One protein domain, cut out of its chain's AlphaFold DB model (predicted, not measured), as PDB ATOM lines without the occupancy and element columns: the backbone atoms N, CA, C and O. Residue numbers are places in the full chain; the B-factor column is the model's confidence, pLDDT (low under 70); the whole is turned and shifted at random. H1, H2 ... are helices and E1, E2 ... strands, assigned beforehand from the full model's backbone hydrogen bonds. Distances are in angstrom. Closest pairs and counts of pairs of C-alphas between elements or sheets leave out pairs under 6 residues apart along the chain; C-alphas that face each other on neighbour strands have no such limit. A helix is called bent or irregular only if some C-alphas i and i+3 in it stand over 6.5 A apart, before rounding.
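Overview. This is residues 3 to 44 of the 54 residues of the protein "Cell division protein MukB" of Enterobacter hormaechei (UniProt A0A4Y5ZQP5). The longest helix, H1, lies at one end of a loose, drawn-out loop of chain, and the short helix H2 lies at the other end. From the strand E1 the chain runs out to the far end, turns there and folds back as H1, then continues through residues 30 to 38 to H2; residues 15 to 21, of which 19 to 21 belong to H1, stick out. The printed part has 42 residues, with one named strand and two named helices in the order E1, H1, H2, and no two strands pair. The class is mostly helix, though under half of the residues, 20 of 42, are in named elements. The whole is loose, with a radius of gyration of the C-alphas of 12.0 A, and its spans are 33 by 19 by 13 A.

Along the chain. Find C-alpha 19 at (-35.968, -36.065, 29.285); from there H1, residues 19 to 29, runs 15.3 A to C-alpha 29 at (-36.997, -20.850, 27.831), with y rising from the first to the last of these C-alphas. Look next at E1, residues 9 to 11, whose first and last C-alphas are 5.7 A apart. It begins at C-alpha 9, at (-39.570, -16.087, 34.463), and y is lower at its last C-alpha than at its first. H2, residues 39 to 44, measures 9.0 A from first to last C-alpha and ends at C-alpha 44, at (-53.786, -17.552, 35.065).

Arrangement. Start from H1 and look outward: H1 and E1 are apart, with no C-alpha of the one within 8 A of the other. H1 and H2 are apart by the same test. E1 and H2 are apart as well. E1 pairs with no named strand. In the backbone of H1, every O i to N i+4 pair is within hydrogen-bond range, while in H2 1 of 2 such pairs is. Neither helix is bent or irregular.

Size, cuts and confidence. The outline is elongated, and the two C-alphas farthest apart are those of Asp 20 in H1 and Pro 39 in H2, at 33.5 A. Compare the two ends of the printed part, where the C-alphas of Met 3 and Val 44 are 10.5 A apart. Residues 15 to 21 stand free, of which 19 to 21 belong to H1. The link from E1 to H1 has 7 residues and is short, and the link from H1 to H2 has 9 residues and is short too; there is no long link. The printed part has no cut. Read the B-factor column for the model's confidence: the mean pLDDT of the printed part is 94.2, and no printed residue is under 70.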
ATOM      1  N   MET A   3     -43.746 -16.701  37.225       94.50
ATOM      2  CA  MET A   3     -43.531 -15.530  36.369       94.50
ATOM      3  C   MET A   3     -43.841 -14.242  37.135       94.50
ATOM      4  O   MET A   3     -44.793 -14.196  37.910       94.50
ATOM      5  N   ALA A   4     -43.053 -13.196  36.904       95.56
ATOM      6  CA  ALA A   4     -43.308 -11.846  37.392       95.56
ATOM      7  C   ALA A   4     -44.277 -11.077  36.463       95.56
ATOM      8  O   ALA A   4     -44.390 -11.405  35.281       95.56
ATOM      9  N   PRO A   5     -44.944 -10.004  36.933       95.50
ATOM     10  CA  PRO A   5     -45.917  -9.253  36.123       95.50
ATOM     11  C   PRO A   5     -45.359  -8.634  34.834       95.50
ATOM     12  O   PRO A   5     -46.120  -8.284  33.939       95.50
ATOM     13  N   ASN A   6     -44.037  -8.484  34.732       94.62
ATOM     14  CA  ASN A   6     -43.356  -7.955  33.552       94.62
ATOM     15  C   ASN A   6     -42.981  -9.032  32.515       94.62
ATOM     16  O   ASN A   6     -42.278  -8.709  31.566       94.62
ATOM     17  N   GLY A   7     -43.407 -10.287  32.697       93.06
ATOM     18  CA  GLY A   7     -43.092 -11.401  31.794       93.06
ATOM     19  C   GLY A   7     -41.810 -12.165  32.148       93.06
ATOM     20  O   GLY A   7     -41.560 -13.229  31.586       93.06
ATOM     21  N   LEU A   8     -41.022 -11.693  33.123       93.44
ATOM     22  CA  LEU A   8     -39.796 -12.376  33.539       93.44
ATOM     23  C   LEU A   8     -40.112 -13.702  34.244       93.44
ATOM     24  O   LEU A   8     -40.852 -13.735  35.229       93.44
ATOM     25  N   LEU A   9     -39.498 -14.794  33.787       92.94
ATOM     26  CA  LEU A   9     -39.570 -16.087  34.463       92.94
ATOM     27  C   LEU A   9     -38.626 -16.109  35.665       92.94
ATOM     28  O   LEU A   9     -37.414 -15.976  35.523       92.94
ATOM     29  N   LEU A  10     -39.200 -16.293  36.851       93.56
ATOM     30  CA  LEU A  10     -38.476 -16.362  38.119       93.56
ATOM     31  C   LEU A  10     -38.002 -17.786  38.410       93.56
ATOM     32  O   LEU A  10     -36.895 -17.991  38.899       93.56
ATOM     33  N   GLU A  11     -38.844 -18.770  38.100       93.25
ATOM     34  CA  GLU A  11     -38.548 -20.178  38.340       93.25
ATOM     35  C   GLU A  11     -39.178 -21.059  37.264       93.25
ATOM     36  O   GLU A  11     -40.352 -20.921  36.908       93.25
ATOM     37  N   VAL A  12     -38.406 -22.025  36.779       93.50
ATOM     38  CA  VAL A  12     -38.872 -23.032  35.830       93.50
ATOM     39  C   VAL A  12     -38.320 -24.377  36.268       93.50
ATOM     40  O   VAL A  12     -37.129 -24.512  36.542       93.50
ATOM     41  N   LYS A  13     -39.196 -25.375  36.329       94.06
ATOM     42  CA  LYS A  13     -38.847 -26.751  36.666       94.06
ATOM     43  C   LYS A  13     -39.564 -27.710  35.733       94.06
ATOM     44  O   LYS A  13     -40.665 -27.428  35.263       94.06
ATOM     45  N   ARG A  14     -38.924 -28.849  35.491       94.25
ATOM     46  CA  ARG A  14     -39.529 -29.981  34.793       94.25
ATOM     47  C   ARG A  14     -40.469 -30.703  35.752       94.25
ATOM     48  O   ARG A  14     -40.022 -31.153  36.803       94.25
ATOM     49  N   GLU A  15     -41.730 -30.847  35.364       93.81
ATOM     50  CA  GLU A  15     -42.713 -31.635  36.119       93.81
ATOM     51  C   GLU A  15     -42.716 -33.104  35.668       93.81
ATOM     52  O   GLU A  15     -42.629 -34.018  36.482       93.81
ATOM     53  N   SER A  16     -42.775 -33.353  34.357       93.81
ATOM     54  CA  SER A  16     -42.793 -34.697  33.769       93.81
ATOM     55  C   SER A  16     -42.423 -34.642  32.279       93.81
ATOM     56  O   SER A  16     -42.087 -33.569  31.782       93.81
ATOM     57  N   GLY A  17     -42.468 -35.781  31.584       94.94
ATOM     58  CA  GLY A  17     -42.255 -35.866  30.135       94.94
ATOM     59  C   GLY A  17     -40.901 -36.443  29.726       94.94
ATOM     60  O   GLY A  17     -40.134 -36.932  30.560       94.94
ATOM     61  N   ASP A  18     -40.646 -36.404  28.418       96.69
ATOM     62  CA  ASP A  18     -39.404 -36.874  27.807       96.69
ATOM     63  C   ASP A  18     -38.198 -36.043  28.272       96.69
ATOM     64  O   ASP A  18     -38.243 -34.812  28.313       96.69
ATOM     65  N   LEU A  19     -37.115 -36.720  28.654       95.25
ATOM     66  CA  LEU A  19     -35.968 -36.065  29.285       95.25
ATOM     67  C   LEU A  19     -35.214 -35.143  28.324       95.25
ATOM     68  O   LEU A  19     -34.796 -34.061  28.746       95.25
ATOM     69  N   ASP A  20     -35.055 -35.545  27.064       96.12
ATOM     70  CA  ASP A  20     -34.335 -34.748  26.073       96.12
ATOM     71  C   ASP A  20     -35.182 -33.551  25.633       96.12
ATOM     72  O   ASP A  20     -34.690 -32.422  25.653       96.12
ATOM     73  N   LEU A  21     -36.479 -33.746  25.370       95.75
ATOM     74  CA  LEU A  21     -37.393 -32.648  25.054       95.75
ATOM     75  C   LEU A  21     -37.460 -31.626  26.191       95.75
ATOM     76  O   LEU A  21     -37.377 -30.423  25.947       95.75
ATOM     77  N   CYS A  22     -37.572 -32.076  27.444       95.06
ATOM     78  CA  CYS A  22     -37.570 -31.161  28.578       95.06
ATOM     79  C   CYS A  22     -36.238 -30.414  28.713       95.06
ATOM     80  O   CYS A  22     -36.253 -29.234  29.060       95.06
ATOM     81  N   ARG A  23     -35.092 -31.057  28.448       94.06
ATOM     82  CA  ARG A  23     -33.786 -30.380  28.470       94.06
ATOM     83  C   ARG A  23     -33.737 -29.258  27.437       94.06
ATOM     84  O   ARG A  23     -33.335 -28.145  27.775       94.06
ATOM     85  N   GLU A  24     -34.191 -29.527  26.217       95.00
ATOM     86  CA  GLU A  24     -34.205 -28.519  25.157       95.00
ATOM     87  C   GLU A  24     -35.230 -27.409  25.423       95.00
ATOM     88  O   GLU A  24     -34.905 -26.235  25.261       95.00
ATOM     89  N   ALA A  25     -36.414 -27.732  25.950       94.50
ATOM     90  CA  ALA A  25     -37.395 -26.731  26.373       94.50
ATOM     91  C   ALA A  25     -36.826 -25.799  27.457       94.50
ATOM     92  O   ALA A  25     -36.957 -24.579  27.369       94.50
ATOM     93  N   MET A  26     -36.119 -26.352  28.447       93.50
ATOM     94  CA  MET A  26     -35.453 -25.565  29.490       93.50
ATOM     95  C   MET A  26     -34.347 -24.662  28.927       93.50
ATOM     96  O   MET A  26     -34.131 -23.567  29.446       93.50
ATOM     97  N   ASN A  27     -33.643 -25.087  27.876       93.69
ATOM     98  CA  ASN A  27     -32.656 -24.252  27.190       93.69
ATOM     99  C   ASN A  27     -33.317 -23.146  26.359       93.69
ATOM    100  O   ASN A  27     -32.850 -22.007  26.385       93.69
ATOM    101  N   ALA A  28     -34.414 -23.455  25.666       93.12
ATOM    102  CA  ALA A  28     -35.165 -22.490  24.871       93.12
ATOM    103  C   ALA A  28     -35.771 -21.389  25.751       93.12
ATOM    104  O   ALA A  28     -35.616 -20.206  25.458       93.12
ATOM    105  N   ILE A  29     -36.374 -21.773  26.879       92.31
ATOM    106  CA  ILE A  29     -36.997 -20.850  27.831       92.31
ATOM    107  C   ILE A  29     -36.016 -19.786  28.347       92.31
ATOM    108  O   ILE A  29     -36.405 -18.633  28.502       92.31
ATOM    109  N   LYS A  30     -34.745 -20.135  28.588       89.06
ATOM    110  CA  LYS A  30     -33.729 -19.172  29.060       89.06
ATOM    111  C   LYS A  30     -33.497 -18.012  28.089       89.06
ATOM    112  O   LYS A  30     -33.033 -16.962  28.512       89.06
ATOM    113  N   ASN A  31     -33.788 -18.226  26.808       89.38
ATOM    114  CA  ASN A  31     -33.610 -17.249  25.739       89.38
ATOM    115  C   ASN A  31     -34.952 -16.702  25.227       89.38
ATOM    116  O   ASN A  31     -34.974 -15.983  24.231       89.38
ATOM    117  N   ALA A  32     -36.068 -17.071  25.860       90.69
ATOM    118  CA  ALA A  32     -37.385 -16.639  25.431       90.69
ATOM    119  C   ALA A  32     -37.625 -15.180  25.832       90.69
ATOM    120  O   ALA A  32     -37.487 -14.814  26.999       90.69
ATOM    121  N   ASP A  33     -38.041 -14.369  24.863       92.00
ATOM    122  CA  ASP A  33     -38.576 -13.037  25.117       92.00
ATOM    123  C   ASP A  33     -40.086 -13.153  25.350       92.00
ATOM    124  O   ASP A  33     -40.867 -13.343  24.414       92.00
ATOM    125  N   ILE A  34     -40.488 -13.146  26.623       91.94
ATOM    126  CA  ILE A  34     -41.891 -13.257  27.021       91.94
ATOM    127  C   ILE A  34     -42.418 -11.851  27.315       91.94
ATOM    128  O   ILE A  34     -41.968 -11.223  28.276       91.94
ATOM    129  N   PRO A  35     -43.394 -11.352  26.536       94.38
ATOM    130  CA  PRO A  35     -43.941 -10.022  26.747       94.38
ATOM    131  C   PRO A  35     -44.733  -9.950  28.054       94.38
ATOM    132  O   PRO A  35     -45.280 -10.948  28.533       94.38
ATOM    133  N   ALA A  36     -44.860  -8.741  28.596       96.25
ATOM    134  CA  ALA A  36     -45.713  -8.501  29.751       96.25
ATOM    135  C   ALA A  36     -47.180  -8.874  29.426       96.25
ATOM    136  O   ALA A  36     -47.751  -8.339  28.468       96.25
ATOM    137  N   PRO A  37     -47.806  -9.783  30.193       94.62
ATOM    138  CA  PRO A  37     -49.190 -10.190  29.966       94.62
ATOM    139  C   PRO A  37     -50.195  -9.128  30.436       94.62
ATOM    140  O   PRO A  37     -49.887  -8.275  31.270       94.62
ATOM    141  N   SER A  38     -51.445  -9.222  29.966       97.44
ATOM    142  CA  SER A  38     -52.545  -8.475  30.593       97.44
ATOM    143  C   SER A  38     -52.782  -8.979  32.028       97.44
ATOM    144  O   SER A  38     -52.444 -10.127  32.336       97.44
ATOM    145  N   PRO A  39     -53.400  -8.182  32.921       96.38
ATOM    146  CA  PRO A  39     -53.668  -8.603  34.298       96.38
ATOM    147  C   PRO A  39     -54.465  -9.913  34.412       96.38
ATOM    148  O   PRO A  39     -54.229 -10.714  35.316       96.38
ATOM    149  N   GLU A  40     -55.407 -10.148  33.502       96.81
ATOM    150  CA  GLU A  40     -56.244 -11.350  33.462       96.81
ATOM    151  C   GLU A  40     -55.419 -12.574  33.067       96.81
ATOM    152  O   GLU A  40     -55.516 -13.616  33.713       96.81
ATOM    153  N   VAL A  41     -54.556 -12.427  32.057       95.06
ATOM    154  CA  VAL A  41     -53.638 -13.485  31.615       95.06
ATOM    155  C   VAL A  41     -52.605 -13.776  32.702       95.06
ATOM    156  O   VAL A  41     -52.366 -14.938  33.029       95.06
ATOM    157  N   TYR A  42     -52.046 -12.741  33.334       95.88
ATOM    158  CA  TYR A  42     -51.074 -12.900  34.413       95.88
ATOM    159  C   TYR A  42     -51.628 -13.753  35.557       95.88
ATOM    160  O   TYR A  42     -50.966 -14.683  36.007       95.88
ATOM    161  N   LYS A  43     -52.868 -13.504  35.991       95.25
ATOM    162  CA  LYS A  43     -53.498 -14.279  37.074       95.25
ATOM    163  C   LYS A  43     -53.557 -15.778  36.780       95.25
ATOM    164  O   LYS A  43     -53.435 -16.565  37.716       95.25
ATOM    165  N   VAL A  44     -53.729 -16.152  35.513       93.62
ATOM    166  CA  VAL A  44     -53.786 -17.552  35.065       93.62
ATOM    167  C   VAL A  44     -52.386 -18.161  34.958       93.62
ATOM    168  O   VAL A  44     -52.182 -19.300  35.368       93.62
TER     169      VAL A  44